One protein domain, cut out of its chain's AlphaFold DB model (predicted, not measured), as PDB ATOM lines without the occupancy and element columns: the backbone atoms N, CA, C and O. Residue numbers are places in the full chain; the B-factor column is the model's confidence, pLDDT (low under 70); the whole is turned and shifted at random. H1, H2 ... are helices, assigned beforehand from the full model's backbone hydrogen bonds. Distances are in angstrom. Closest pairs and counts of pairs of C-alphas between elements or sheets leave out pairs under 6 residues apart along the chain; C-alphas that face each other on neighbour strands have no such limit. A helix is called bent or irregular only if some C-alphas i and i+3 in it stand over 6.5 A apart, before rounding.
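Overview. This is residues 2 to 23, 39 to 166, 179 to 229 and 246 to 261 of the 598 residues of the protein "Hypothetical protein" of Polarella glacialis (UniProt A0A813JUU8). A rounded body of helices has a core of four, H6, H7, H9 and H10, in an up-and-down bundle, each running against the one before it in the chain. H4 packs on H6 and H7, H3 and H12 pack on H6, H11 packs on H8 and H9, H8 meets H9 only at the corner by their link, and H1 hangs on the body through H4 alone. The printed part has 217 residues with 13 named helices, H1 to H13 in order, and no named strand; the class is all helix. It is compact, with a radius of gyration of the C-alphas of 17.0 A and spans of 47 by 44 by 38 A.

Along the chain. H1 takes residues 2 to 16, 22.2 A long, from C-alpha 2 at (27.042, 9.091, -6.581). H2 is 39 to 48, H3 51 to 64, H4 72 to 87 with 21.9 A, and H5 90 to 100. H6 is 103 to 114, H7 116 to 127, H8 140 to 146, and H9 148 to 165 with 26.3 A. H10, the longest, is 179 to 197 with 26.8 A. H11 is 201 to 210, H12 213 to 224, and H13 246 to 256, ending at C-alpha 256 (2.229, 7.229, 13.753). H6 is irregular, with C-alphas 111 and 114 7.5 A apart; H5 is only just irregular, with C-alphas 91 and 94 7.0 A apart.

Arrangement. H7 and H9 are the hub, touching six helices each. H7 touches H10 at a shallow tilt of 24 degrees, the same way; their closest C-alphas, of Asp 117 and Ala 184, are 3.9 A apart. H6 touches H9 at 1 degrees, also shallow, closest at Ala 106 and Val 153, 5.7 A. H4 touches H7 at Ala 83 and Leu 122, 4.3 A. H3 touches H6 at a steep tilt of 61 degrees, closest at Ala 56 and Gly 104, 4.8 A. H12 is about perpendicular to H6, 90 degrees, and touches it at Val 223 and Ser 103, 4.9 A. H13 touches H3, with residues 63 to 64 of H3 alone, at Ala 248 and Ala 64, 4.3 A. H11 touches H8 at Ala 204 and Val 145, 4.8 A. H5 touches H3 at Ala 99 and Glu 53, 5.9 A. H1, with residues 6 to 10 alone, touches H4 at Ala 10 and Trp 74, 5.2 A. H2 touches no helix but is near H5. Every O i to N i+4 pair is within hydrogen-bond range in H2, H3, H7, H10, H11, H12 and H13, against 6 of 11 in H1, 10 of 12 in H4, 5 of 7 in H5, 6 of 8 in H6, 2 of 3 in H8 and 13 of 14 in H9.

Size, cuts and confidence. The farthest C-alphas, of Ala 2 and Ser 137, are 51.1 A apart. Cuts after residues 23, 166 and 229 leave gaps of 15.5, 15.1 and 15.5 A between C-alphas. The link from H7 to H8, residues 128 to 139, is long. Mean pLDDT of the printed part is 81.7; 45 residues are under 70, among them 2 to 23.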
ATOM      1  N   ALA A   2      28.137   9.656  -7.398       25.30
ATOM      2  CA  ALA A   2      27.042   9.091  -6.581       25.30
ATOM      3  C   ALA A   2      25.623   9.612  -6.930       25.30
ATOM      4  O   ALA A   2      24.646   8.898  -6.755       25.30
ATOM      5  N   ALA A   3      25.492  10.823  -7.490       25.47
ATOM      6  CA  ALA A   3      24.196  11.357  -7.934       25.47
ATOM      7  C   ALA A   3      23.655  10.706  -9.229       25.47
ATOM      8  O   ALA A   3      22.451  10.701  -9.438       25.47
ATOM      9  N   VAL A   4      24.518  10.115 -10.071       29.50
ATOM     10  CA  VAL A   4      24.113   9.510 -11.361       29.50
ATOM     11  C   VAL A   4      23.567   8.085 -11.172       29.50
ATOM     12  O   VAL A   4      22.722   7.637 -11.940       29.50
ATOM     13  N   GLU A   5      23.978   7.379 -10.115       36.66
ATOM     14  CA  GLU A   5      23.429   6.051  -9.787       36.66
ATOM     15  C   GLU A   5      22.033   6.116  -9.144       36.66
ATOM     16  O   GLU A   5      21.251   5.177  -9.287       36.66
ATOM     17  N   HIS A   6      21.673   7.218  -8.477       43.62
ATOM     18  CA  HIS A   6      20.373   7.340  -7.807       43.62
ATOM     19  C   HIS A   6      19.196   7.566  -8.772       43.62
ATOM     20  O   HIS A   6      18.126   6.991  -8.548       43.62
ATOM     21  N   ASP A   7      19.398   8.306  -9.866       46.41
ATOM     22  CA  ASP A   7      18.369   8.506 -10.902       46.41
ATOM     23  C   ASP A   7      18.107   7.229 -11.720       46.41
ATOM     24  O   ASP A   7      16.970   6.948 -12.109       46.41
ATOM     25  N   SER A   8      19.133   6.386 -11.881       53.81
ATOM     26  CA  SER A   8      19.040   5.075 -12.536       53.81
ATOM     27  C   SER A   8      18.038   4.141 -11.843       53.81
ATOM     28  O   SER A   8      17.241   3.486 -12.512       53.81
ATOM     29  N   VAL A   9      17.992   4.116 -10.504       55.03
ATOM     30  CA  VAL A   9      17.109   3.200  -9.754       55.03
ATOM     31  C   VAL A   9      15.637   3.611  -9.846       55.03
ATOM     32  O   VAL A   9      14.771   2.749 -10.009       55.03
ATOM     33  N   ALA A  10      15.333   4.909  -9.763       56.34
ATOM     34  CA  ALA A  10      13.961   5.396  -9.919       56.34
ATOM     35  C   ALA A  10      13.469   5.204 -11.361       56.34
ATOM     36  O   ALA A  10      12.381   4.660 -11.563       56.34
ATOM     37  N   GLY A  11      14.300   5.550 -12.352       58.34
ATOM     38  CA  GLY A  11      14.019   5.299 -13.766       58.34
ATOM     39  C   GLY A  11      13.809   3.813 -14.067       58.34
ATOM     40  O   GLY A  11      12.840   3.448 -14.727       58.34
ATOM     41  N   PHE A  12      14.641   2.936 -13.497       53.94
ATOM     42  CA  PHE A  12      14.518   1.486 -13.645       53.94
ATOM     43  C   PHE A  12      13.232   0.931 -13.018       53.94
ATOM     44  O   PHE A  12      12.552   0.125 -13.650       53.94
ATOM     45  N   ARG A  13      12.837   1.381 -11.818       60.16
ATOM     46  CA  ARG A  13      11.572   0.949 -11.188       60.16
ATOM     47  C   ARG A  13      10.343   1.448 -11.948       60.16
ATOM     48  O   ARG A  13       9.396   0.690 -12.143       60.16
ATOM     49  N   LEU A  14      10.357   2.691 -12.432       60.66
ATOM     50  CA  LEU A  14       9.291   3.213 -13.293       60.66
ATOM     51  C   LEU A  14       9.224   2.424 -14.614       60.66
ATOM     52  O   LEU A  14       8.137   2.023 -15.035       60.66
ATOM     53  N   ALA A  15      10.372   2.085 -15.207       60.69
ATOM     54  CA  ALA A  15      10.450   1.243 -16.397       60.69
ATOM     55  C   ALA A  15       9.949  -0.194 -16.149       60.69
ATOM     56  O   ALA A  15       9.244  -0.739 -16.998       60.69
ATOM     57  N   GLN A  16      10.216  -0.785 -14.976       62.62
ATOM     58  CA  GLN A  16       9.649  -2.080 -14.561       62.62
ATOM     59  C   GLN A  16       8.119  -2.040 -14.443       62.62
ATOM     60  O   GLN A  16       7.450  -3.029 -14.740       62.62
ATOM     61  N   LEU A  17       7.549  -0.887 -14.083       55.81
ATOM     62  CA  LEU A  17       6.101  -0.658 -14.112       55.81
ATOM     63  C   LEU A  17       5.556  -0.361 -15.523       55.81
ATOM     64  O   LEU A  17       4.347  -0.166 -15.692       55.81
ATOM     65  N   GLY A  18       6.421  -0.356 -16.542       55.12
ATOM     66  CA  GLY A  18       6.089  -0.059 -17.933       55.12
ATOM     67  C   GLY A  18       5.975   1.437 -18.242       55.12
ATOM     68  O   GLY A  18       5.362   1.797 -19.250       55.12
ATOM     69  N   ILE A  19       6.524   2.303 -17.386       56.22
ATOM     70  CA  ILE A  19       6.558   3.758 -17.559       56.22
ATOM     71  C   ILE A  19       7.891   4.127 -18.207       56.22
ATOM     72  O   ILE A  19       8.935   4.105 -17.563       56.22
ATOM     73  N   PHE A  20       7.857   4.475 -19.492       52.72
ATOM     74  CA  PHE A  20       9.003   5.069 -20.176       52.72
ATOM     75  C   PHE A  20       8.822   6.587 -20.148       52.72
ATOM     76  O   PHE A  20       7.907   7.107 -20.793       52.72
ATOM     77  N   VAL A  21       9.639   7.285 -19.361       49.75
ATOM     78  CA  VAL A  21       9.719   8.749 -19.411       49.75
ATOM     79  C   VAL A  21      10.696   9.076 -20.545       49.75
ATOM     80  O   VAL A  21      11.854   8.687 -20.437       49.75
ATOM     81  N   PRO A  22      10.261   9.682 -21.665       41.00
ATOM     82  CA  PRO A  22      11.198  10.076 -22.713       41.00
ATOM     83  C   PRO A  22      12.198  11.096 -22.148       41.00
ATOM     84  O   PRO A  22      11.788  12.035 -21.469       41.00
ATOM     85  N   GLU A  23      13.493  10.892 -22.404       38.22
ATOM     86  CA  GLU A  23      14.589  11.717 -21.858       38.22
ATOM     87  C   GLU A  23      14.651  13.134 -22.456       38.22
ATOM     88  O   GLU A  23      15.319  14.005 -21.900       38.22
ATOM     89  N   VAL A  39      -0.376  12.230 -27.841       62.41
ATOM     90  CA  VAL A  39      -0.207  12.290 -26.382       62.41
ATOM     91  C   VAL A  39      -1.467  11.796 -25.657       62.41
ATOM     92  O   VAL A  39      -1.363  11.016 -24.714       62.41
ATOM     93  N   TYR A  40      -2.668  12.141 -26.131       61.81
ATOM     94  CA  TYR A  40      -3.921  11.606 -25.574       61.81
ATOM     95  C   TYR A  40      -4.041  10.083 -25.759       61.81
ATOM     96  O   TYR A  40      -4.436   9.366 -24.836       61.81
ATOM     97  N   ARG A  41      -3.625   9.546 -26.916       65.62
ATOM     98  CA  ARG A  41      -3.655   8.096 -27.180       65.62
ATOM     99  C   ARG A  41      -2.663   7.298 -26.333       65.62
ATOM    100  O   ARG A  41      -2.978   6.165 -25.961       65.62
ATOM    101  N   SER A  42      -1.483   7.841 -26.021       64.19
ATOM    102  CA  SER A  42      -0.534   7.170 -25.121       64.19
ATOM    103  C   SER A  42      -1.024   7.177 -23.667       64.19
ATOM    104  O   SER A  42      -0.898   6.165 -22.980       64.19
ATOM    105  N   ARG A  43      -1.683   8.258 -23.233       66.44
ATOM    106  CA  ARG A  43      -2.242   8.405 -21.879       66.44
ATOM    107  C   ARG A  43      -3.398   7.442 -21.602       66.44
ATOM    108  O   ARG A  43      -3.330   6.680 -20.640       66.44
ATOM    109  N   ALA A  44      -4.385   7.359 -22.500       66.19
ATOM    110  CA  ALA A  44      -5.472   6.375 -22.391       66.19
ATOM    111  C   ALA A  44      -4.955   4.920 -22.396       66.19
ATOM    112  O   ALA A  44      -5.567   4.015 -21.825       66.19
ATOM    113  N   ARG A  45      -3.801   4.671 -23.032       70.12
ATOM    114  CA  ARG A  45      -3.154   3.353 -23.058       70.12
ATOM    115  C   ARG A  45      -2.523   2.984 -21.712       70.12
ATOM    116  O   ARG A  45      -2.592   1.813 -21.348       70.12
ATOM    117  N   TRP A  46      -1.913   3.924 -20.988       69.75
ATOM    118  CA  TRP A  46      -1.390   3.664 -19.638       69.75
ATOM    119  C   TRP A  46      -2.510   3.310 -18.664       69.75
ATOM    120  O   TRP A  46      -2.375   2.350 -17.905       69.75
ATOM    121  N   TRP A  47      -3.632   4.020 -18.769       69.12
ATOM    122  CA  TRP A  47      -4.816   3.754 -17.962       69.12
ATOM    123  C   TRP A  47      -5.428   2.379 -18.244       69.12
ATOM    124  O   TRP A  47      -5.548   1.563 -17.339       69.12
ATOM    125  N   ARG A  48      -5.678   2.030 -19.516       70.38
ATOM    126  CA  ARG A  48      -6.147   0.675 -19.892       70.38
ATOM    127  C   ARG A  48      -5.218  -0.446 -19.434       70.38
ATOM    128  O   ARG A  48      -5.623  -1.602 -19.382       70.38
ATOM    129  N   ARG A  49      -3.953  -0.124 -19.167       76.62
ATOM    130  CA  ARG A  49      -2.977  -1.069 -18.641       76.62
ATOM    131  C   ARG A  49      -2.973  -1.126 -17.120       76.62
ATOM    132  O   ARG A  49      -2.119  -1.840 -16.624       76.62
ATOM    133  N   GLY A  50      -3.835  -0.426 -16.386       81.44
ATOM    134  CA  GLY A  50      -3.911  -0.467 -14.921       81.44
ATOM    135  C   GLY A  50      -2.689   0.135 -14.220       81.44
ATOM    136  O   GLY A  50      -2.190  -0.419 -13.237       81.44
ATOM    137  N   LEU A  51      -2.079   1.171 -14.810       82.00
ATOM    138  CA  LEU A  51      -0.835   1.740 -14.287       82.00
ATOM    139  C   LEU A  51      -1.030   2.422 -12.929       82.00
ATOM    140  O   LEU A  51      -0.168   2.301 -12.063       82.00
ATOM    141  N   VAL A  52      -2.134   3.143 -12.755       78.56
ATOM    142  CA  VAL A  52      -2.376   3.951 -11.554       78.56
ATOM    143  C   VAL A  52      -2.680   3.054 -10.365       78.56
ATOM    144  O   VAL A  52      -2.129   3.260  -9.289       78.56
ATOM    145  N   GLU A  53      -3.432   1.981 -10.585       83.00
ATOM    146  CA  GLU A  53      -3.682   0.931  -9.606       83.00
ATOM    147  C   GLU A  53      -2.377   0.238  -9.210       83.00
ATOM    148  O   GLU A  53      -2.123   0.032  -8.025       83.00
ATOM    149  N   ARG A  54      -1.494  -0.063 -10.175       85.50
ATOM    150  CA  ARG A  54      -0.162  -0.605  -9.867       85.50
ATOM    151  C   ARG A  54       0.695   0.363  -9.065       85.50
ATOM    152  O   ARG A  54       1.361  -0.079  -8.138       85.50
ATOM    153  N   LEU A  55       0.687   1.653  -9.401       82.88
ATOM    154  CA  LEU A  55       1.415   2.674  -8.644       82.88
ATOM    155  C   LEU A  55       0.868   2.803  -7.220       82.88
ATOM    156  O   LEU A  55       1.654   2.881  -6.284       82.88
ATOM    157  N   ALA A  56      -0.452   2.757  -7.043       79.31
ATOM    158  CA  ALA A  56      -1.093   2.776  -5.732       79.31
ATOM    159  C   ALA A  56      -0.719   1.540  -4.898       79.31
ATOM    160  O   ALA A  56      -0.350   1.657  -3.730       79.31
ATOM    161  N   VAL A  57      -0.768   0.349  -5.505       84.44
ATOM    162  CA  VAL A  57      -0.349  -0.910  -4.870       84.44
ATOM    163  C   VAL A  57       1.132  -0.868  -4.508       84.44
ATOM    164  O   VAL A  57       1.492  -1.250  -3.397       84.44
ATOM    165  N   GLN A  58       1.979  -0.363  -5.406       85.00
ATOM    166  CA  GLN A  58       3.410  -0.238  -5.160       85.00
ATOM    167  C   GLN A  58       3.694   0.761  -4.034       85.00
ATOM    168  O   GLN A  58       4.418   0.413  -3.113       85.00
ATOM    169  N   ALA A  59       3.059   1.937  -4.030       82.31
ATOM    170  CA  ALA A  59       3.201   2.921  -2.957       82.31
ATOM    171  C   ALA A  59       2.821   2.333  -1.586       82.31
ATOM    172  O   ALA A  59       3.517   2.557  -0.597       82.31
ATOM    173  N   ARG A  60       1.756   1.521  -1.523       81.12
ATOM    174  CA  ARG A  60       1.371   0.795  -0.298       81.12
ATOM    175  C   ARG A  60       2.399  -0.263   0.096       81.12
ATOM    176  O   ARG A  60       2.749  -0.360   1.269       81.12
ATOM    177  N   ALA A  61       2.907  -1.029  -0.868       81.00
ATOM    178  CA  ALA A  61       3.968  -2.003  -0.621       81.00
ATOM    179  C   ALA A  61       5.248  -1.325  -0.105       81.00
ATOM    180  O   ALA A  61       5.880  -1.822   0.826       81.00
ATOM    181  N   ASP A  62       5.588  -0.153  -0.638       77.88
ATOM    182  CA  ASP A  62       6.758   0.618  -0.219       77.88
ATOM    183  C   ASP A  62       6.612   1.170   1.200       77.88
ATOM    184  O   ASP A  62       7.607   1.268   1.919       77.88
ATOM    185  N   LEU A  63       5.393   1.496   1.643       73.62
ATOM    186  CA  LEU A  63       5.153   1.869   3.038       73.62
ATOM    187  C   LEU A  63       5.415   0.723   4.008       73.62
ATOM    188  O   LEU A  63       5.945   0.973   5.092       73.62
ATOM    189  N   ALA A  64       5.078  -0.502   3.609       71.31
ATOM    190  CA  ALA A  64       5.335  -1.705   4.391       71.31
ATOM    191  C   ALA A  64       6.809  -2.156   4.333       71.31
ATOM    192  O   ALA A  64       7.248  -2.912   5.199       71.31
ATOM    193  N   ALA A  65       7.579  -1.702   3.337       72.12
ATOM    194  CA  ALA A  65       8.975  -2.086   3.155       72.12
ATOM    195  C   ALA A  65       9.925  -1.382   4.155       72.12
ATOM    196  O   ALA A  65       9.727  -0.197   4.460       72.12
ATOM    197  N   PRO A  66      11.003  -2.051   4.618       68.12
ATOM    198  CA  PRO A  66      11.995  -1.464   5.518       68.12
ATOM    199  C   PRO A  66      12.597  -0.166   4.961       68.12
ATOM    200  O   PRO A  66      12.949  -0.075   3.785       68.12
ATOM    201  N   GLY A  67      12.775   0.846   5.816       61.25
ATOM    202  CA  GLY A  67      13.200   2.196   5.407       61.25
ATOM    203  C   GLY A  67      14.570   2.309   4.714       61.25
ATOM    204  O   GLY A  67      14.862   3.362   4.157       61.25
ATOM    205  N   GLY A  68      15.395   1.255   4.725       61.12
ATOM    206  CA  GLY A  68      16.714   1.227   4.078       61.12
ATOM    207  C   GLY A  68      16.692   0.996   2.562       61.12
ATOM    208  O   GLY A  68      17.662   1.332   1.893       61.12
ATOM    209  N   GLU A  69      15.596   0.473   1.998       56.72
ATOM    210  CA  GLU A  69      15.503   0.127   0.564       56.72
ATOM    211  C   GLU A  69      14.802   1.198  -0.291       56.72
ATOM    212  O   GLU A  69      14.619   1.034  -1.505       56.72
ATOM    213  N   ARG A  70      14.380   2.303   0.332       66.81
ATOM    214  CA  ARG A  70      13.665   3.386  -0.348       66.81
ATOM    215  C   ARG A  70      14.676   4.374  -0.919       66.81
ATOM    216  O   ARG A  70      15.247   5.183  -0.190       66.81
ATOM    217  N   GLY A  71      14.889   4.334  -2.232       73.25
ATOM    218  CA  GLY A  71      15.621   5.403  -2.907       73.25
ATOM    219  C   GLY A  71      14.871   6.724  -2.721       73.25
ATOM    220  O   GLY A  71      13.684   6.788  -3.024       73.25
ATOM    221  N   ALA A  72      15.537   7.775  -2.235       73.81
ATOM    222  CA  ALA A  72      14.921   9.099  -2.072       73.81
ATOM    223  C   ALA A  72      14.255   9.586  -3.373       73.81
ATOM    224  O   ALA A  72      13.140  10.094  -3.336       73.81
ATOM    225  N   ALA A  73      14.884   9.293  -4.518       77.62
ATOM    226  CA  ALA A  73      14.354   9.564  -5.851       77.62
ATOM    227  C   ALA A  73      12.977   8.922  -6.104       77.62
ATOM    228  O   ALA A  73      12.134   9.519  -6.762       77.62
ATOM    229  N   TRP A  74      12.700   7.737  -5.552       80.94
ATOM    230  CA  TRP A  74      11.398   7.080  -5.697       80.94
ATOM    231  C   TRP A  74      10.291   7.801  -4.916       80.94
ATOM    232  O   TRP A  74       9.211   8.046  -5.456       80.94
ATOM    233  N   CYS A  75      10.580   8.186  -3.668       80.12
ATOM    234  CA  CYS A  75       9.638   8.921  -2.819       80.12
ATOM    235  C   CYS A  75       9.279  10.301  -3.389       80.12
ATOM    236  O   CYS A  75       8.223  10.826  -3.060       80.12
ATOM    237  N   GLU A  76      10.127  10.881  -4.243       84.06
ATOM    238  CA  GLU A  76       9.835  12.136  -4.944       84.06
ATOM    239  C   GLU A  76       9.179  11.907  -6.312       84.06
ATOM    240  O   GLU A  76       8.208  12.585  -6.659       84.06
ATOM    241  N   ALA A  77       9.675  10.937  -7.088       87.12
ATOM    242  CA  ALA A  77       9.216  10.688  -8.449       87.12
ATOM    243  C   ALA A  77       7.755  10.231  -8.498       87.12
ATOM    244  O   ALA A  77       7.011  10.696  -9.361       87.12
ATOM    245  N   VAL A  78       7.321   9.358  -7.580       88.19
ATOM    246  CA  VAL A  78       5.947   8.830  -7.598       88.19
ATOM    247  C   VAL A  78       4.915   9.922  -7.302       88.19
ATOM    248  O   VAL A  78       4.056  10.141  -8.161       88.19
ATOM    249  N   PRO A  79       4.979  10.665  -6.176       89.44
ATOM    250  CA  PRO A  79       4.032  11.748  -5.940       89.44
ATOM    251  C   PRO A  79       4.089  12.830  -7.017       89.44
ATOM    252  O   PRO A  79       3.042  13.294  -7.457       89.44
ATOM    253  N   SER A  80       5.286  13.184  -7.504       90.38
ATOM    254  CA  SER A  80       5.445  14.168  -8.581       90.38
ATOM    255  C   SER A  80       4.787  13.714  -9.888       90.38
ATOM    256  O   SER A  80       4.075  14.494 -10.524       90.38
ATOM    257  N   PHE A  81       4.964  12.449 -10.283       89.25
ATOM    258  CA  PHE A  81       4.312  11.886 -11.464       89.25
ATOM    259  C   PHE A  81       2.788  11.910 -11.316       89.25
ATOM    260  O   PHE A  81       2.092  12.378 -12.217       89.25
ATOM    261  N   ILE A  82       2.258  11.459 -10.175       88.06
ATOM    262  CA  ILE A  82       0.810  11.446  -9.937       88.06
ATOM    263  C   ILE A  82       0.258  12.877  -9.950       88.06
ATOM    264  O   ILE A  82      -0.716  13.145 -10.652       88.06
ATOM    265  N   ALA A  83       0.901  13.804  -9.239       89.06
ATOM    266  CA  ALA A  83       0.466  15.190  -9.146       89.06
ATOM    267  C   ALA A  83       0.461  15.884 -10.518       89.06
ATOM    268  O   ALA A  83      -0.539  16.496 -10.893       89.06
ATOM    269  N   ASN A  84       1.546  15.761 -11.287       87.81
ATOM    270  CA  ASN A  84       1.734  16.520 -12.525       87.81
ATOM    271  C   ASN A  84       1.120  15.851 -13.763       87.81
ATOM    272  O   ASN A  84       0.630  16.543 -14.653       87.81
ATOM    273  N   VAL A  85       1.155  14.518 -13.852       84.75
ATOM    274  CA  VAL A  85       0.737  13.787 -15.063       84.75
ATOM    275  C   VAL A  85      -0.705  13.306 -14.967       84.75
ATOM    276  O   VAL A  85      -1.436  13.386 -15.956       84.75
ATOM    277  N   LEU A  86      -1.115  12.801 -13.800       84.69
ATOM    278  CA  LEU A  86      -2.450  12.231 -13.610       84.69
ATOM    279  C   LEU A  86      -3.430  13.297 -13.122       84.69
ATOM    280  O   LEU A  86      -4.358  13.649 -13.844       84.69
ATOM    281  N   ALA A  87      -3.191  13.862 -11.939       85.19
ATOM    282  CA  ALA A  87      -4.105  14.815 -11.313       85.19
ATOM    283  C   ALA A  87      -4.172  16.156 -12.074       85.19
ATOM    284  O   ALA A  87      -5.232  16.781 -12.166       85.19
ATOM    285  N   GLY A  88      -3.052  16.574 -12.675       86.31
ATOM    286  CA  GLY A  88      -2.974  17.763 -13.528       86.31
ATOM    287  C   GLY A  88      -3.766  17.661 -14.840       86.31
ATOM    288  O   GLY A  88      -3.981  18.678 -15.495       86.31
ATOM    289  N   ASN A  89      -4.229  16.466 -15.233       85.31
ATOM    290  CA  ASN A  89      -5.051  16.270 -16.425       85.31
ATOM    291  C   ASN A  89      -6.543  16.150 -16.044       85.31
ATOM    292  O   ASN A  89      -6.915  15.153 -15.425       85.31
ATOM    293  N   PRO A  90      -7.416  17.090 -16.458       85.25
ATOM    294  CA  PRO A  90      -8.844  17.058 -16.128       85.25
ATOM    295  C   PRO A  90      -9.562  15.759 -16.518       85.25
ATOM    296  O   PRO A  90     -10.443  15.320 -15.788       85.25
ATOM    297  N   GLU A  91      -9.171  15.125 -17.630       83.00
ATOM    298  CA  GLU A  91      -9.794  13.881 -18.110       83.00
ATOM    299  C   GLU A  91      -9.436  12.676 -17.231       83.00
ATOM    300  O   GLU A  91     -10.267  11.805 -17.005       83.00
ATOM    301  N   LEU A  92      -8.201  12.634 -16.718       84.75
ATOM    302  CA  LEU A  92      -7.699  11.524 -15.900       84.75
ATOM    303  C   LEU A  92      -7.921  11.747 -14.407       84.75
ATOM    304  O   LEU A  92      -7.762  10.820 -13.621       84.75
ATOM    305  N   ARG A  93      -8.255  12.971 -13.993       88.94
ATOM    306  CA  ARG A  93      -8.377  13.349 -12.585       88.94
ATOM    307  C   ARG A  93      -9.420  12.515 -11.849       88.94
ATOM    308  O   ARG A  93      -9.118  12.011 -10.773       88.94
ATOM    309  N   SER A  94     -10.620  12.367 -12.419       88.38
ATOM    310  CA  SER A  94     -11.699  11.582 -11.795       88.38
ATOM    311  C   SER A  94     -11.296  10.118 -11.655       88.38
ATOM    312  O   SER A  94     -11.433   9.536 -10.587       88.38
ATOM    313  N   GLU A  95     -10.727   9.551 -12.717       87.44
ATOM    314  CA  GLU A  95     -10.253   8.170 -12.740       87.44
ATOM    315  C   GLU A  95      -9.130   7.943 -11.712       87.44
ATOM    316  O   GLU A  95      -9.184   7.011 -10.911       87.44
ATOM    317  N   ALA A  96      -8.134   8.833 -11.676       89.88
ATOM    318  CA  ALA A  96      -7.041   8.783 -10.712       89.88
ATOM    319  C   ALA A  96      -7.546   8.914  -9.272       89.88
ATOM    320  O   ALA A  96      -7.068   8.200  -8.392       89.88
ATOM    321  N   LEU A  97      -8.519   9.794  -9.029       92.19
ATOM    322  CA  LEU A  97      -9.150   9.930  -7.726       92.19
ATOM    323  C   LEU A  97      -9.863   8.640  -7.316       92.19
ATOM    324  O   LEU A  97      -9.705   8.213  -6.178       92.19
ATOM    325  N   ASP A  98     -10.604   7.996  -8.214       90.62
ATOM    326  CA  ASP A  98     -11.309   6.749  -7.909       90.62
ATOM    327  C   ASP A  98     -10.358   5.572  -7.665       90.62
ATOM    328  O   ASP A  98     -10.620   4.750  -6.789       90.62
ATOM    329  N   ALA A  99      -9.228   5.513  -8.374       89.19
ATOM    330  CA  ALA A  99      -8.223   4.470  -8.165       89.19
ATOM    331  C   ALA A  99      -7.378   4.678  -6.897       89.19
ATOM    332  O   ALA A  99      -6.959   3.708  -6.262       89.19
ATOM    333  N   LEU A 100      -7.079   5.930  -6.538       91.81
ATOM    334  CA  LEU A 100      -6.228   6.241  -5.389       91.81
ATOM    335  C   LEU A 100      -7.033   6.344  -4.092       91.81
ATOM    336  O   LEU A 100      -6.561   5.911  -3.040       91.81
ATOM    337  N   PHE A 101      -8.221   6.935  -4.125       93.62
ATOM    338  CA  PHE A 101      -8.955   7.254  -2.909       93.62
ATOM    339  C   PHE A 101      -9.647   6.019  -2.302       93.62
ATOM    340  O   PHE A 101     -10.306   5.278  -3.027       93.62
ATOM    341  N   PRO A 102      -9.600   5.835  -0.971       93.44
ATOM    342  CA  PRO A 102      -8.853   6.647  -0.003       93.44
ATOM    343  C   PRO A 102      -7.436   6.115   0.262       93.44
ATOM    344  O   PRO A 102      -6.509   6.889   0.498       93.44
ATOM    345  N   SER A 103      -7.250   4.793   0.238       90.62
ATOM    346  CA  SER A 103      -6.069   4.159   0.829       90.62
ATOM    347  C   SER A 103      -4.807   4.319  -0.013       90.62
ATOM    348  O   SER A 103      -3.717   4.451   0.537       90.62
ATOM    349  N   GLY A 104      -4.935   4.313  -1.342       90.44
ATOM    350  CA  GLY A 104      -3.819   4.588  -2.248       90.44
ATOM    351  C   GLY A 104      -3.333   6.030  -2.114       90.44
ATOM    352  O   GLY A 104      -2.131   6.270  -2.074       90.44
ATOM    353  N   LEU A 105      -4.253   6.981  -1.952       93.88
ATOM    354  CA  LEU A 105      -3.938   8.387  -1.740       93.88
ATOM    355  C   LEU A 105      -3.237   8.598  -0.396       93.88
ATOM    356  O   LEU A 105      -2.166   9.195  -0.370       93.88
ATOM    357  N   ALA A 106      -3.772   8.044   0.696       92.56
ATOM    358  CA  ALA A 106      -3.106   8.066   1.999       92.56
ATOM    359  C   ALA A 106      -1.691   7.471   1.924       92.56
ATOM    360  O   ALA A 106      -0.756   8.005   2.524       92.56
ATOM    361  N   ALA A 107      -1.513   6.407   1.133       89.94
ATOM    362  CA  ALA A 107      -0.204   5.809   0.948       89.94
ATOM    363  C   ALA A 107       0.782   6.737   0.221       89.94
ATOM    364  O   ALA A 107       1.927   6.890   0.642       89.94
ATOM    365  N   VAL A 108       0.322   7.392  -0.847       91.50
ATOM    366  CA  VAL A 108       1.109   8.381  -1.596       91.50
ATOM    367  C   VAL A 108       1.453   9.588  -0.718       91.50
ATOM    368  O   VAL A 108       2.599  10.026  -0.727       91.50
ATOM    369  N   LEU A 109       0.518  10.082   0.100       92.62
ATOM    370  CA  LEU A 109       0.775  11.179   1.041       92.62
ATOM    371  C   LEU A 109       1.860  10.822   2.061       92.62
ATOM    372  O   LEU A 109       2.730  11.641   2.349       92.62
ATOM    373  N   ALA A 110       1.878   9.586   2.558       88.81
ATOM    374  CA  ALA A 110       2.929   9.140   3.465       88.81
ATOM    375  C   ALA A 110       4.323   9.085   2.796       88.81
ATOM    376  O   ALA A 110       5.333   9.248   3.483       88.81
ATOM    377  N   LEU A 111       4.408   8.928   1.465       87.94
ATOM    378  CA  LEU A 111       5.671   9.079   0.720       87.94
ATOM    379  C   LEU A 111       6.131  10.546   0.640       87.94
ATOM    380  O   LEU A 111       7.335  10.807   0.625       87.94
ATOM    381  N   CYS A 112       5.196  11.499   0.671       90.25
ATOM    382  CA  CYS A 112       5.472  12.936   0.621       90.25
ATOM    383  C   CYS A 112       6.036  13.519   1.925       90.25
ATOM    384  O   CYS A 112       6.225  14.728   2.001       90.25
ATOM    385  N   TRP A 113       6.351  12.718   2.951       87.00
ATOM    386  CA  TRP A 113       6.796  13.255   4.247       87.00
ATOM    387  C   TRP A 113       8.051  14.136   4.173       87.00
ATOM    388  O   TRP A 113       8.258  15.004   5.010       87.00
ATOM    389  N   ARG A 114       8.911  13.911   3.172       85.31
ATOM    390  CA  ARG A 114      10.102  14.746   2.920       85.31
ATOM    391  C   ARG A 114       9.846  15.903   1.957       85.31
ATOM    392  O   ARG A 114      10.694  16.775   1.826       85.31
ATOM    393  N   ARG A 115       8.708  15.884   1.264       90.00
ATOM    394  CA  ARG A 115       8.289  16.867   0.261       90.00
ATOM    395  C   ARG A 115       6.804  17.202   0.430       90.00
ATOM    396  O   ARG A 115       6.002  16.858  -0.444       90.00
ATOM    397  N   PRO A 116       6.408  17.838   1.551       92.69
ATOM    398  CA  PRO A 116       5.005  18.162   1.800       92.69
ATOM    399  C   PRO A 116       4.403  19.056   0.709       92.69
ATOM    400  O   PRO A 116       3.216  18.944   0.426       92.69
ATOM    401  N   ASP A 117       5.221  19.858   0.011       94.38
ATOM    402  CA  ASP A 117       4.797  20.619  -1.171       94.38
ATOM    403  C   ASP A 117       4.117  19.729  -2.222       94.38
ATOM    404  O   ASP A 117       3.052  20.073  -2.730       94.38
ATOM    405  N   LEU A 118       4.667  18.542  -2.499       93.81
ATOM    406  CA  LEU A 118       4.087  17.609  -3.469       93.81
ATOM    407  C   LEU A 118       2.746  17.028  -3.008       93.81
ATOM    408  O   LEU A 118       1.887  16.764  -3.849       93.81
ATOM    409  N   ALA A 119       2.549  16.841  -1.698       95.44
ATOM    410  CA  ALA A 119       1.261  16.416  -1.157       95.44
ATOM    411  C   ALA A 119       0.181  17.469  -1.426       95.44
ATOM    412  O   ALA A 119      -0.875  17.130  -1.951       95.44
ATOM    413  N   PHE A 120       0.459  18.743  -1.147       96.31
ATOM    414  CA  PHE A 120      -0.505  19.816  -1.392       96.31
ATOM    415  C   PHE A 120      -0.764  20.051  -2.882       96.31
ATOM    416  O   PHE A 120      -1.921  20.198  -3.262       96.31
ATOM    417  N   VAL A 121       0.257  19.978  -3.748       95.94
ATOM    418  CA  VAL A 121       0.057  20.024  -5.214       95.94
ATOM    419  C   VAL A 121      -0.846  18.881  -5.679       95.94
ATOM    420  O   VAL A 121      -1.753  19.089  -6.484       95.94
ATOM    421  N   LEU A 122      -0.613  17.662  -5.179       95.56
ATOM    422  CA  LEU A 122      -1.436  16.501  -5.512       95.56
ATOM    423  C   LEU A 122      -2.890  16.706  -5.071       95.56
ATOM    424  O   LEU A 122      -3.801  16.488  -5.867       95.56
ATOM    425  N   MET A 123      -3.099  17.134  -3.826       96.62
ATOM    426  CA  MET A 123      -4.431  17.380  -3.271       96.62
ATOM    427  C   MET A 123      -5.150  18.493  -4.031       96.62
ATOM    428  O   MET A 123      -6.294  18.303  -4.435       96.62
ATOM    429  N   GLN A 124      -4.458  19.593  -4.328       95.38
ATOM    430  CA  GLN A 124      -4.987  20.667  -5.158       95.38
ATOM    431  C   GLN A 124      -5.400  20.143  -6.529       95.38
ATOM    432  O   GLN A 124      -6.525  20.353  -6.962       95.38
ATOM    433  N   ASN A 125      -4.549  19.380  -7.207       94.62
ATOM    434  CA  ASN A 125      -4.885  18.880  -8.533       94.62
ATOM    435  C   ASN A 125      -6.031  17.856  -8.519       94.62
ATOM    436  O   ASN A 125      -6.800  17.821  -9.473       94.62
ATOM    437  N   LEU A 126      -6.174  17.033  -7.475       94.69
ATOM    438  CA  LEU A 126      -7.258  16.046  -7.375       94.69
ATOM    439  C   LEU A 126      -8.599  16.663  -6.958       94.69
ATOM    440  O   LEU A 126      -9.643  16.229  -7.446       94.69
ATOM    441  N   PHE A 127      -8.570  17.664  -6.077       94.44
ATOM    442  CA  PHE A 127      -9.756  18.207  -5.412       94.44
ATOM    443  C   PHE A 127     -10.056  19.673  -5.749       94.44
ATOM    444  O   PHE A 127     -11.005  20.213  -5.182       94.44
ATOM    445  N   ALA A 128      -9.303  20.293  -6.670       87.88
ATOM    446  CA  ALA A 128      -9.480  21.686  -7.086       87.88
ATOM    447  C   ALA A 128     -10.951  22.017  -7.339       87.88
ATOM    448  O   ALA A 128     -11.612  21.367  -8.156       87.88
ATOM    449  N   VAL A 129     -11.420  23.064  -6.664       83.31
ATOM    450  CA  VAL A 129     -12.746  23.637  -6.869       83.31
ATOM    451  C   VAL A 129     -12.635  24.684  -7.977       83.31
ATOM    452  O   VAL A 129     -11.842  25.617  -7.849       83.31
ATOM    453  N   PRO A 130     -13.379  24.569  -9.091       80.19
ATOM    454  CA  PRO A 130     -13.378  25.611 -10.107       80.19
ATOM    455  C   PRO A 130     -13.825  26.942  -9.494       80.19
ATOM    456  O   PRO A 130     -14.882  27.015  -8.858       80.19
ATOM    457  N   ALA A 131     -13.032  27.995  -9.704       76.00
ATOM    458  CA  ALA A 131     -13.315  29.320  -9.167       76.00
ATOM    459  C   ALA A 131     -14.741  29.777  -9.528       76.00
ATOM    460  O   ALA A 131     -15.143  29.742 -10.691       76.00
ATOM    461  N   GLY A 132     -15.503  30.206  -8.520       70.38
ATOM    462  CA  GLY A 132     -16.874  30.700  -8.690       70.38
ATOM    463  C   GLY A 132     -17.946  29.620  -8.862       70.38
ATOM    464  O   GLY A 132     -19.107  29.964  -9.072       70.38
ATOM    465  N   SER A 133     -17.602  28.333  -8.760       74.25
ATOM    466  CA  SER A 133     -18.594  27.257  -8.723       74.25
ATOM    467  C   SER A 133     -18.863  26.820  -7.286       74.25
ATOM    468  O   SER A 133     -17.949  26.444  -6.558       74.25
ATOM    469  N   CYS A 134     -20.132  26.850  -6.872       74.12
ATOM    470  CA  CYS A 134     -20.537  26.096  -5.690       74.12
ATOM    471  C   CYS A 134     -20.319  24.610  -6.008       74.12
ATOM    472  O   CYS A 134     -20.781  24.156  -7.064       74.12
ATOM    473  N   PRO A 135     -19.632  23.844  -5.146       75.50
ATOM    474  CA  PRO A 135     -19.413  22.431  -5.394       75.50
ATOM    475  C   PRO A 135     -20.777  21.747  -5.533       75.50
ATOM    476  O   PRO A 135     -21.564  21.679  -4.588       75.50
ATOM    477  N   GLY A 136     -21.082  21.251  -6.736       81.44
ATOM    478  CA  GLY A 136     -22.264  20.420  -6.964       81.44
ATOM    479  C   GLY A 136     -22.224  19.169  -6.081       81.44
ATOM    480  O   GLY A 136     -21.203  18.858  -5.466       81.44
ATOM    481  N   SER A 137     -23.317  18.409  -6.017       80.75
ATOM    482  CA  SER A 137     -23.374  17.162  -5.227       80.75
ATOM    483  C   SER A 137     -22.256  16.169  -5.576       80.75
ATOM    484  O   SER A 137     -21.849  15.381  -4.736       80.75
ATOM    485  N   ASN A 138     -21.725  16.241  -6.800       83.56
ATOM    486  CA  ASN A 138     -20.719  15.317  -7.320       83.56
ATOM    487  C   ASN A 138     -19.290  15.889  -7.288       83.56
ATOM    488  O   ASN A 138     -18.404  15.354  -7.953       83.56
ATOM    489  N   HIS A 139     -19.051  17.003  -6.589       89.06
ATOM    490  CA  HIS A 139     -17.722  17.607  -6.560       89.06
ATOM    491  C   HIS A 139     -16.725  16.727  -5.776       89.06
ATOM    492  O   HIS A 139     -17.023  16.363  -4.637       89.06
ATOM    493  N   PRO A 140     -15.517  16.442  -6.303       90.44
ATOM    494  CA  PRO A 140     -14.491  15.650  -5.617       90.44
ATOM    495  C   PRO A 140     -14.205  16.077  -4.177       90.44
ATOM    496  O   PRO A 140     -14.056  15.231  -3.297       90.44
ATOM    497  N   ALA A 141     -14.155  17.388  -3.923       92.12
ATOM    498  CA  ALA A 141     -13.895  17.938  -2.592       92.12
ATOM    499  C   ALA A 141     -14.928  17.491  -1.540       92.12
ATOM    500  O   ALA A 141     -14.567  17.321  -0.381       92.12
ATOM    501  N   ARG A 142     -16.177  17.197  -1.933       91.88
ATOM    502  CA  ARG A 142     -17.170  16.620  -1.014       91.88
ATOM    503  C   ARG A 142     -16.763  15.234  -0.532       91.88
ATOM    504  O   ARG A 142     -16.859  14.956   0.654       91.88
ATOM    505  N   LYS A 143     -16.205  14.388  -1.407       93.38
ATOM    506  CA  LYS A 143     -15.691  13.057  -1.026       93.38
ATOM    507  C   LYS A 143     -14.632  13.167   0.077       93.38
ATOM    508  O   LYS A 143     -14.596  12.322   0.969       93.38
ATOM    509  N   LEU A 144     -13.814  14.222   0.048       94.38
ATOM    510  CA  LEU A 144     -12.791  14.488   1.061       94.38
ATOM    511  C   LEU A 144     -13.381  14.875   2.429       94.38
ATOM    512  O   LEU A 144     -12.779  14.560   3.447       94.38
ATOM    513  N   VAL A 145     -14.540  15.538   2.470       93.38
ATOM    514  CA  VAL A 145     -15.062  16.167   3.701       93.38
ATOM    515  C   VAL A 145     -16.403  15.630   4.189       93.38
ATOM    516  O   VAL A 145     -16.830  15.965   5.288       93.38
ATOM    517  N   GLU A 146     -17.060  14.774   3.417       93.06
ATOM    518  CA  GLU A 146     -18.310  14.112   3.798       93.06
ATOM    519  C   GLU A 146     -18.084  12.633   4.150       93.06
ATOM    520  O   GLU A 146     -18.885  12.046   4.875       93.06
ATOM    521  N   SER A 147     -16.981  12.024   3.691       95.38
ATOM    522  CA  SER A 147     -16.643  10.633   4.016       95.38
ATOM    523  C   SER A 147     -15.653  10.535   5.180       95.38
ATOM    524  O   SER A 147     -14.692  11.300   5.252       95.38
ATOM    525  N   ALA A 148     -15.840   9.534   6.048       95.12
ATOM    526  CA  ALA A 148     -14.915   9.252   7.150       95.12
ATOM    527  C   ALA A 148     -13.481   8.995   6.651       95.12
ATOM    528  O   ALA A 148     -12.504   9.430   7.251       95.12
ATOM    529  N   GLU A 149     -13.353   8.319   5.508       95.50
ATOM    530  CA  GLU A 149     -12.062   8.035   4.881       95.50
ATOM    531  C   GLU A 149     -11.374   9.306   4.369       95.50
ATOM    532  O   GLU A 149     -10.155   9.445   4.479       95.50
ATOM    533  N   GLY A 150     -12.156  10.260   3.861       96.50
ATOM    534  CA  GLY A 150     -11.679  11.581   3.472       96.50
ATOM    535  C   GLY A 150     -11.153  12.380   4.660       96.50
ATOM    536  O   GLY A 150     -10.088  12.989   4.555       96.50
ATOM    537  N   HIS A 151     -11.816  12.296   5.817       96.88
ATOM    538  CA  HIS A 151     -11.332  12.925   7.050       96.88
ATOM    539  C   HIS A 151      -9.968  12.378   7.476       96.88
ATOM    540  O   HIS A 151      -9.094  13.165   7.834       96.88
ATOM    541  N   PHE A 152      -9.725  11.066   7.345       96.25
ATOM    542  CA  PHE A 152      -8.398  10.493   7.606       96.25
ATOM    543  C   PHE A 152      -7.334  11.009   6.631       96.25
ATOM    544  O   PHE A 152      -6.216  11.309   7.046       96.25
ATOM    545  N   VAL A 153      -7.670  11.147   5.344       96.62
ATOM    546  CA  VAL A 153      -6.766  11.732   4.337       96.62
ATOM    547  C   VAL A 153      -6.444  13.192   4.675       96.62
ATOM    548  O   VAL A 153      -5.278  13.584   4.636       96.62
ATOM    549  N   LEU A 154      -7.448  13.985   5.051       97.12
ATOM    550  CA  LEU A 154      -7.263  15.372   5.473       97.12
ATOM    551  C   LEU A 154      -6.399  15.470   6.738       97.12
ATOM    552  O   LEU A 154      -5.488  16.287   6.802       97.12
ATOM    553  N   TYR A 155      -6.627  14.604   7.723       96.69
ATOM    554  CA  TYR A 155      -5.829  14.555   8.946       96.69
ATOM    555  C   TYR A 155      -4.354  14.200   8.683       96.69
ATOM    556  O   TYR A 155      -3.454  14.809   9.267       96.69
ATOM    557  N   LEU A 156      -4.078  13.279   7.750       95.44
ATOM    558  CA  LEU A 156      -2.710  13.004   7.292       95.44
ATOM    559  C   LEU A 156      -2.069  14.235   6.639       95.44
ATOM    560  O   LEU A 156      -0.894  14.516   6.875       95.44
ATOM    561  N   LEU A 157      -2.833  14.989   5.848       96.25
ATOM    562  CA  LEU A 157      -2.366  16.225   5.222       96.25
ATOM    563  C   LEU A 157      -2.051  17.317   6.261       96.25
ATOM    564  O   LEU A 157      -1.031  17.994   6.155       96.25
ATOM    565  N   LEU A 158      -2.883  17.450   7.296       96.12
ATOM    566  CA  LEU A 158      -2.636  18.361   8.418       96.12
ATOM    567  C   LEU A 158      -1.402  17.938   9.225       96.12
ATOM    568  O   LEU A 158      -0.605  18.789   9.604       96.12
ATOM    569  N   SER A 159      -1.185  16.635   9.415       94.94
ATOM    570  CA  SER A 159       0.030  16.113  10.058       94.94
ATOM    571  C   SER A 159       1.296  16.431   9.252       94.94
ATOM    572  O   SER A 159       2.332  16.776   9.822       94.94
ATOM    573  N   LEU A 160       1.216  16.378   7.917       93.06
ATOM    574  CA  LEU A 160       2.303  16.829   7.046       93.06
ATOM    575  C   LEU A 160       2.571  18.327   7.227       93.06
ATOM    576  O   LEU A 160       3.731  18.707   7.379       93.06
ATOM    577  N   LEU A 161       1.529  19.166   7.267       93.19
ATOM    578  CA  LEU A 161       1.675  20.607   7.512       93.19
ATOM    579  C   LEU A 161       2.304  20.899   8.876       93.19
ATOM    580  O   LEU A 161       3.201  21.731   8.970       93.19
ATOM    581  N   TRP A 162       1.869  20.189   9.918       91.62
ATOM    582  CA  TRP A 162       2.418  20.309  11.266       91.62
ATOM    583  C   TRP A 162       3.927  20.049  11.279       91.62
ATOM    584  O   TRP A 162       4.702  20.845  11.810       91.62
ATOM    585  N   SER A 163       4.362  18.982  10.600       88.25
ATOM    586  CA  SER A 163       5.779  18.608  10.537       88.25
ATOM    587  C   SER A 163       6.669  19.647   9.845       88.25
ATOM    588  O   SER A 163       7.868  19.673  10.089       88.25
ATOM    589  N   VAL A 164       6.094  20.536   9.026       85.56
ATOM    590  CA  VAL A 164       6.807  21.647   8.368       85.56
ATOM    591  C   VAL A 164       7.092  22.810   9.335       85.56
ATOM    592  O   VAL A 164       7.951  23.653   9.057       85.56
ATOM    593  N   GLY A 165       6.352  22.900  10.444       76.19
ATOM    594  CA  GLY A 165       6.494  23.948  11.460       76.19
ATOM    595  C   GLY A 165       7.270  23.533  12.712       76.19
ATOM    596  O   GLY A 165       7.760  24.407  13.418       76.19
ATOM    597  N   ALA A 166       7.399  22.231  12.981       69.69
ATOM    598  CA  ALA A 166       7.948  21.705  14.235       69.69
ATOM    599  C   ALA A 166       9.491  21.735  14.350       69.69
ATOM    600  O   ALA A 166      10.021  21.347  15.389       69.69
ATOM    601  N   ALA A 179      13.242  26.963   2.193       86.88
ATOM    602  CA  ALA A 179      12.565  27.091   0.904       86.88
ATOM    603  C   ALA A 179      11.543  25.968   0.641       86.88
ATOM    604  O   ALA A 179      10.481  26.222   0.073       86.88
ATOM    605  N   SER A 180      11.824  24.729   1.060       86.94
ATOM    606  CA  SER A 180      10.858  23.626   0.970       86.94
ATOM    607  C   SER A 180       9.674  23.830   1.916       86.94
ATOM    608  O   SER A 180       8.545  23.507   1.550       86.94
ATOM    609  N   SER A 181       9.925  24.368   3.113       88.50
ATOM    610  CA  SER A 181       8.887  24.700   4.097       88.50
ATOM    611  C   SER A 181       7.974  25.819   3.589       88.50
ATOM    612  O   SER A 181       6.753  25.656   3.546       88.50
ATOM    613  N   ALA A 182       8.562  26.909   3.088       89.94
ATOM    614  CA  ALA A 182       7.835  28.022   2.484       89.94
ATOM    615  C   ALA A 182       6.956  27.560   1.315       89.94
ATOM    616  O   ALA A 182       5.768  27.871   1.270       89.94
ATOM    617  N   LYS A 183       7.505  26.729   0.421       92.38
ATOM    618  CA  LYS A 183       6.758  26.175  -0.710       92.38
ATOM    619  C   LYS A 183       5.606  25.269  -0.265       92.38
ATOM    620  O   LYS A 183       4.534  25.305  -0.859       92.38
ATOM    621  N   ALA A 184       5.792  24.455   0.774       92.69
ATOM    622  CA  ALA A 184       4.704  23.640   1.313       92.69
ATOM    623  C   ALA A 184       3.566  24.506   1.873       92.69
ATOM    624  O   ALA A 184       2.404  24.211   1.606       92.69
ATOM    625  N   ARG A 185       3.891  25.592   2.591       92.56
ATOM    626  CA  ARG A 185       2.898  26.548   3.108       92.56
ATOM    627  C   ARG A 185       2.166  27.288   1.990       92.56
ATOM    628  O   ARG A 185       0.958  27.457   2.087       92.56
ATOM    629  N   GLU A 186       2.868  27.668   0.924       93.00
ATOM    630  CA  GLU A 186       2.269  28.268  -0.276       93.00
ATOM    631  C   GLU A 186       1.258  27.320  -0.937       93.00
ATOM    632  O   GLU A 186       0.118  27.692  -1.195       93.00
ATOM    633  N   TRP A 187       1.626  26.059  -1.173       95.56
ATOM    634  CA  TRP A 187       0.681  25.108  -1.765       95.56
ATOM    635  C   TRP A 187      -0.469  24.749  -0.825       95.56
ATOM    636  O   TRP A 187      -1.590  24.536  -1.289       95.56
ATOM    637  N   ALA A 188      -0.218  24.704   0.486       95.50
ATOM    638  CA  ALA A 188      -1.268  24.532   1.479       95.50
ATOM    639  C   ALA A 188      -2.253  25.706   1.457       95.50
ATOM    640  O   ALA A 188      -3.457  25.465   1.458       95.50
ATOM    641  N   SER A 189      -1.774  26.952   1.383       94.06
ATOM    642  CA  SER A 189      -2.649  28.125   1.345       94.06
ATOM    643  C   SER A 189      -3.527  28.125   0.093       94.06
ATOM    644  O   SER A 189      -4.732  28.299   0.220       94.06
ATOM    645  N   ILE A 190      -2.972  27.811  -1.084       93.69
ATOM    646  CA  ILE A 190      -3.752  27.673  -2.328       93.69
ATOM    647  C   ILE A 190      -4.851  26.612  -2.165       93.69
ATOM    648  O   ILE A 190      -6.018  26.874  -2.445       93.69
ATOM    649  N   PHE A 191      -4.485  25.425  -1.672       95.50
ATOM    650  CA  PHE A 191      -5.423  24.316  -1.499       95.50
ATOM    651  C   PHE A 191      -6.551  24.634  -0.514       95.50
ATOM    652  O   PHE A 191      -7.729  24.416  -0.803       95.50
ATOM    653  N   PHE A 192      -6.198  25.158   0.658       96.00
ATOM    654  CA  PHE A 192      -7.171  25.481   1.691       96.00
ATOM    655  C   PHE A 192      -8.035  26.681   1.313       96.00
ATOM    656  O   PHE A 192      -9.225  26.663   1.611       96.00
ATOM    657  N   PHE A 193      -7.492  27.673   0.601       94.94
ATOM    658  CA  PHE A 193      -8.277  28.798   0.098       94.94
ATOM    659  C   PHE A 193      -9.446  28.319  -0.763       94.94
ATOM    660  O   PHE A 193     -10.589  28.694  -0.503       94.94
ATOM    661  N   ASP A 194      -9.175  27.445  -1.735       92.69
ATOM    662  CA  ASP A 194     -10.206  26.926  -2.636       92.69
ATOM    663  C   ASP A 194     -11.260  26.094  -1.891       92.69
ATOM    664  O   ASP A 194     -12.450  26.188  -2.195       92.69
ATOM    665  N   LEU A 195     -10.855  25.311  -0.883       93.94
ATOM    666  CA  LEU A 195     -11.790  24.555  -0.045       93.94
ATOM    667  C   LEU A 195     -12.666  25.470   0.819       93.94
ATOM    668  O   LEU A 195     -13.886  25.308   0.867       93.94
ATOM    669  N   TRP A 196     -12.066  26.430   1.514       95.44
ATOM    670  CA  TRP A 196     -12.782  27.307   2.439       95.44
ATOM    671  C   TRP A 196     -13.710  28.266   1.702       95.44
ATOM    672  O   TRP A 196     -14.860  28.424   2.106       95.44
ATOM    673  N   ALA A 197     -13.277  28.806   0.560       93.00
ATOM    674  CA  ALA A 197     -14.128  29.609  -0.314       93.00
ATOM    675  C   ALA A 197     -15.326  28.820  -0.880       93.00
ATOM    676  O   ALA A 197     -16.311  29.423  -1.305       93.00
ATOM    677  N   ALA A 198     -15.260  27.484  -0.876       92.44
ATOM    678  CA  ALA A 198     -16.331  26.596  -1.314       92.44
ATOM    679  C   ALA A 198     -17.313  26.183  -0.194       92.44
ATOM    680  O   ALA A 198     -18.181  25.348  -0.453       92.44
ATOM    681  N   GLY A 199     -17.186  26.726   1.026       93.12
ATOM    682  CA  GLY A 199     -18.068  26.399   2.161       93.12
ATOM    683  C   GLY A 199     -17.818  25.005   2.747       93.12
ATOM    684  O   GLY A 199     -18.731  24.322   3.202       93.12
ATOM    685  N   ILE A 200     -16.579  24.511   2.656       94.56
ATOM    686  CA  ILE A 200     -16.220  23.141   3.061       94.56
ATOM    687  C   ILE A 200     -15.587  23.091   4.470       94.56
ATOM    688  O   ILE A 200     -15.358  22.009   5.018       94.56
ATOM    689  N   PHE A 201     -15.350  24.245   5.106       96.69
ATOM    690  CA  PHE A 201     -14.671  24.315   6.406       96.69
ATOM    691  C   PHE A 201     -15.382  23.536   7.506       96.69
ATOM    692  O   PHE A 201     -14.777  22.655   8.121       96.69
ATOM    693  N   ALA A 202     -16.664  23.813   7.744       96.88
ATOM    694  CA  ALA A 202     -17.379  23.184   8.845       96.88
ATOM    695  C   ALA A 202     -17.510  21.652   8.702       96.88
ATOM    696  O   ALA A 202     -17.218  20.943   9.672       96.88
ATOM    697  N   PRO A 203     -17.851  21.094   7.519       96.75
ATOM    698  CA  PRO A 203     -17.817  19.648   7.295       96.75
ATOM    699  C   PRO A 203     -16.436  19.025   7.537       96.75
ATOM    700  O   PRO A 203     -16.338  17.993   8.205       96.75
ATOM    701  N   ALA A 204     -15.370  19.667   7.043       96.69
ATOM    702  CA  ALA A 204     -13.998  19.204   7.225       96.69
ATOM    703  C   ALA A 204     -13.613  19.158   8.710       96.69
ATOM    704  O   ALA A 204     -13.138  18.132   9.204       96.69
ATOM    705  N   TYR A 205     -13.878  20.249   9.429       97.44
ATOM    706  CA  TYR A 205     -13.589  20.384  10.850       97.44
ATOM    707  C   TYR A 205     -14.348  19.348  11.682       97.44
ATOM    708  O   TYR A 205     -13.736  18.575  12.419       97.44
ATOM    709  N   ARG A 206     -15.677  19.267  11.524       96.19
ATOM    710  CA  ARG A 206     -16.518  18.312  12.266       96.19
ATOM    711  C   ARG A 206     -16.154  16.864  11.945       96.19
ATOM    712  O   ARG A 206     -16.307  15.992  12.798       96.19
ATOM    713  N   GLY A 207     -15.693  16.601  10.725       96.44
ATOM    714  CA  GLY A 207     -15.154  15.313  10.316       96.44
ATOM    715  C   GLY A 207     -13.913  14.922  11.106       96.44
ATOM    716  O   GLY A 207     -13.911  13.897  11.787       96.44
ATOM    717  N   VAL A 208     -12.891  15.785  11.091       96.12
ATOM    718  CA  VAL A 208     -11.654  15.582  11.863       96.12
ATOM    719  C   VAL A 208     -11.948  15.492  13.362       96.12
ATOM    720  O   VAL A 208     -11.380  14.640  14.039       96.12
ATOM    721  N   GLN A 209     -12.880  16.292  13.882       94.94
ATOM    722  CA  GLN A 209     -13.289  16.285  15.291       94.94
ATOM    723  C   GLN A 209     -13.951  14.966  15.723       94.94
ATOM    724  O   GLN A 209     -13.813  14.553  16.874       94.94
ATOM    725  N   ARG A 210     -14.659  14.282  14.817       94.56
ATOM    726  CA  ARG A 210     -15.327  12.999  15.093       94.56
ATOM    727  C   ARG A 210     -14.417  11.781  14.939       94.56
ATOM    728  O   ARG A 210     -14.839  10.672  15.258       94.56
ATOM    729  N   MET A 211     -13.189  11.959  14.455       92.94
ATOM    730  CA  MET A 211     -12.258  10.852  14.263       92.94
ATOM    731  C   MET A 211     -11.838  10.227  15.595       92.94
ATOM    732  O   MET A 211     -11.197  10.864  16.424       92.94
ATOM    733  N   GLY A 212     -12.132   8.939  15.774       88.75
ATOM    734  CA  GLY A 212     -11.612   8.169  16.904       88.75
ATOM    735  C   GLY A 212     -10.226   7.586  16.620       88.75
ATOM    736  O   GLY A 212      -9.957   7.125  15.508       88.75
ATOM    737  N   ALA A 213      -9.370   7.492  17.644       88.44
ATOM    738  CA  ALA A 213      -8.046   6.864  17.531       88.44
ATOM    739  C   ALA A 213      -8.117   5.421  16.988       88.44
ATOM    740  O   ALA A 213      -7.301   5.022  16.158       88.44
ATOM    741  N   ALA A 214      -9.136   4.653  17.392       88.81
ATOM    742  CA  ALA A 214      -9.364   3.296  16.894       88.81
ATOM    743  C   ALA A 214      -9.711   3.260  15.395       88.81
ATOM    744  O   ALA A 214      -9.242   2.380  14.672       88.81
ATOM    745  N   GLN A 215     -10.503   4.225  14.915       91.94
ATOM    746  CA  GLN A 215     -10.872   4.311  13.502       91.94
ATOM    747  C   GLN A 215      -9.670   4.730  12.651       91.94
ATOM    748  O   GLN A 215      -9.414   4.107  11.623       91.94
ATOM    749  N   LEU A 216      -8.890   5.711  13.120       91.44
ATOM    750  CA  LEU A 216      -7.639   6.116  12.481       91.44
ATOM    751  C   LEU A 216      -6.658   4.942  12.407       91.44
ATOM    752  O   LEU A 216      -6.124   4.653  11.340       91.44
ATOM    753  N   HIS A 217      -6.460   4.216  13.510       87.44
ATOM    754  CA  HIS A 217      -5.610   3.029  13.529       87.44
ATOM    755  C   HIS A 217      -6.091   1.980  12.517       87.44
ATOM    756  O   HIS A 217      -5.302   1.510  11.700       87.44
ATOM    757  N   SER A 218      -7.392   1.662  12.506       89.25
ATOM    758  CA  SER A 218      -7.978   0.727  11.539       89.25
ATOM    759  C   SER A 218      -7.770   1.184  10.094       89.25
ATOM    760  O   SER A 218      -7.422   0.371   9.237       89.25
ATOM    761  N   PHE A 219      -7.953   2.476   9.814       91.50
ATOM    762  CA  PHE A 219      -7.724   3.053   8.494       91.50
ATOM    763  C   PHE A 219      -6.264   2.905   8.068       91.50
ATOM    764  O   PHE A 219      -5.982   2.422   6.975       91.50
ATOM    765  N   LEU A 220      -5.321   3.250   8.940       88.44
ATOM    766  CA  LEU A 220      -3.900   3.152   8.633       88.44
ATOM    767  C   LEU A 220      -3.455   1.688   8.478       88.44
ATOM    768  O   LEU A 220      -2.663   1.381   7.583       88.44
ATOM    769  N   CYS A 221      -3.992   0.758   9.274       85.50
ATOM    770  CA  CYS A 221      -3.789  -0.677   9.061       85.50
ATOM    771  C   CYS A 221      -4.325  -1.120   7.697       85.50
ATOM    772  O   CYS A 221      -3.649  -1.868   6.990       85.50
ATOM    773  N   ALA A 222      -5.502  -0.631   7.292       86.12
ATOM    774  CA  ALA A 222      -6.050  -0.904   5.969       86.12
ATOM    775  C   ALA A 222      -5.128  -0.355   4.868       86.12
ATOM    776  O   ALA A 222      -4.799  -1.093   3.940       86.12
ATOM    777  N   VAL A 223      -4.621   0.877   5.000       85.19
ATOM    778  CA  VAL A 223      -3.636   1.480   4.080       85.19
ATOM    779  C   VAL A 223      -2.398   0.591   3.934       85.19
ATOM    780  O   VAL A 223      -1.994   0.300   2.806       85.19
ATOM    781  N   ALA A 224      -1.851   0.105   5.049       79.75
ATOM    782  CA  ALA A 224      -0.670  -0.758   5.074       79.75
ATOM    783  C   ALA A 224      -0.939  -2.191   4.575       79.75
ATOM    784  O   ALA A 224      -0.037  -2.847   4.053       79.75
ATOM    785  N   SER A 225      -2.169  -2.695   4.710       78.00
ATOM    786  CA  SER A 225      -2.535  -4.025   4.225       78.00
ATOM    787  C   SER A 225      -2.578  -4.027   2.694       78.00
ATOM    788  O   SER A 225      -3.474  -3.450   2.095       78.00
ATOM    789  N   VAL A 226      -1.597  -4.635   2.026       63.31
ATOM    790  CA  VAL A 226      -1.613  -4.790   0.561       63.31
ATOM    791  C   VAL A 226      -2.389  -6.064   0.211       63.31
ATOM    792  O   VAL A 226      -1.884  -7.163   0.476       63.31
ATOM    793  N   PRO A 227      -3.582  -5.984  -0.409       56.41
ATOM    794  CA  PRO A 227      -4.262  -7.172  -0.907       56.41
ATOM    795  C   PRO A 227      -3.406  -7.783  -2.025       56.41
ATOM    796  O   PRO A 227      -3.153  -7.138  -3.039       56.41
ATOM    797  N   GLY A 228      -2.920  -9.011  -1.832       52.62
ATOM    798  CA  GLY A 228      -2.196  -9.762  -2.868       52.62
ATOM    799  C   GLY A 228      -0.676  -9.865  -2.708       52.62
ATOM    800  O   GLY A 228      -0.065 -10.658  -3.423       52.62
ATOM    801  N   TRP A 229      -0.053  -9.189  -1.735       48.03
ATOM    802  CA  TRP A 229       1.389  -9.380  -1.490       48.03
ATOM    803  C   TRP A 229       1.711 -10.769  -0.915       48.03
ATOM    804  O   TRP A 229       2.768 -11.331  -1.192       48.03
ATOM    805  N   ALA A 246       7.457  -7.449  11.248       68.38
ATOM    806  CA  ALA A 246       8.098  -6.555  12.214       68.38
ATOM    807  C   ALA A 246       8.551  -5.227  11.578       68.38
ATOM    808  O   ALA A 246       8.355  -4.164  12.159       68.38
ATOM    809  N   SER A 247       9.096  -5.267  10.357       66.69
ATOM    810  CA  SER A 247       9.545  -4.049   9.667       66.69
ATOM    811  C   SER A 247       8.392  -3.157   9.182       66.69
ATOM    812  O   SER A 247       8.497  -1.926   9.219       66.69
ATOM    813  N   ALA A 248       7.268  -3.762   8.785       65.19
ATOM    814  CA  ALA A 248       6.052  -3.022   8.461       65.19
ATOM    815  C   ALA A 248       5.489  -2.314   9.704       65.19
ATOM    816  O   ALA A 248       5.144  -1.137   9.628       65.19
ATOM    817  N   LEU A 249       5.476  -2.993  10.859       68.81
ATOM    818  CA  LEU A 249       5.088  -2.401  12.145       68.81
ATOM    819  C   LEU A 249       6.022  -1.262  12.568       68.81
ATOM    820  O   LEU A 249       5.551  -0.243  13.062       68.81
ATOM    821  N   GLU A 250       7.329  -1.388  12.342       73.06
ATOM    822  CA  GLU A 250       8.286  -0.318  12.639       73.06
ATOM    823  C   GLU A 250       8.063   0.910  11.741       73.06
ATOM    824  O   GLU A 250       8.006   2.040  12.224       73.06
ATOM    825  N   SER A 251       7.891   0.702  10.433       69.06
ATOM    826  CA  SER A 251       7.610   1.783   9.477       69.06
ATOM    827  C   SER A 251       6.285   2.480   9.788       69.06
ATOM    828  O   SER A 251       6.188   3.705   9.706       69.06
ATOM    829  N   PHE A 252       5.288   1.705  10.212       70.50
ATOM    830  CA  PHE A 252       4.007   2.201  10.689       70.50
ATOM    831  C   PHE A 252       4.139   2.998  11.989       70.50
ATOM    832  O   PHE A 252       3.613   4.102  12.086       70.50
ATOM    833  N   GLY A 253       4.900   2.491  12.962       76.69
ATOM    834  CA  GLY A 253       5.193   3.195  14.210       76.69
ATOM    835  C   GLY A 253       5.886   4.536  13.968       76.69
ATOM    836  O   GLY A 253       5.548   5.529  14.605       76.69
ATOM    837  N   ARG A 254       6.788   4.607  12.978       78.31
ATOM    838  CA  ARG A 254       7.416   5.869  12.553       78.31
ATOM    839  C   ARG A 254       6.426   6.841  11.913       78.31
ATOM    840  O   ARG A 254       6.573   8.038  12.120       78.31
ATOM    841  N   LEU A 255       5.460   6.355  11.129       78.06
ATOM    842  CA  LEU A 255       4.399   7.200  10.571       78.06
ATOM    843  C   LEU A 255       3.510   7.742  11.695       78.06
ATOM    844  O   LEU A 255       3.322   8.948  11.774       78.06
ATOM    845  N   MET A 256       3.043   6.865  12.588       82.81
ATOM    846  CA  MET A 256       2.229   7.229  13.753       82.81
ATOM    847  C   MET A 256       2.923   8.261  14.641       82.81
ATOM    848  O   MET A 256       2.295   9.231  15.044       82.81
ATOM    849  N   GLY A 257       4.225   8.096  14.893       83.12
ATOM    850  CA  GLY A 257       5.018   9.042  15.683       83.12
ATOM    851  C   GLY A 257       5.226  10.412  15.030       83.12
ATOM    852  O   GLY A 257       5.815  11.286  15.654       83.12
ATOM    853  N   ARG A 258       4.783  10.605  13.781       85.62
ATOM    854  CA  ARG A 258       4.826  11.890  13.071       85.62
ATOM    855  C   ARG A 258       3.448  12.526  12.900       85.62
ATOM    856  O   ARG A 258       3.366  13.634  12.377       85.62
ATOM    857  N   LEU A 259       2.379  11.824  13.274       91.12
ATOM    858  CA  LEU A 259       1.033  12.381  13.222       91.12
ATOM    859  C   LEU A 259       0.884  13.412  14.339       91.12
ATOM    860  O   LEU A 259       1.313  13.163  15.466       91.12
ATOM    861  N   CYS A 260       0.274  14.552  14.028       91.31
ATOM    862  CA  CYS A 260      -0.107  15.505  15.065       91.31
ATOM    863  C   CYS A 260      -1.289  14.946  15.867       91.31
ATOM    864  O   CYS A 260      -2.032  14.096  15.386       91.31
ATOM    865  N   SER A 261      -1.506  15.401  17.092       91.19
ATOM    866  CA  SER A 261      -2.724  15.078  17.836       91.19
ATOM    867  C   SER A 261      -3.973  15.585  17.101       91.19
ATOM    868  O   SER A 261      -3.922  16.496  16.270       91.19
TER     869      SER A 261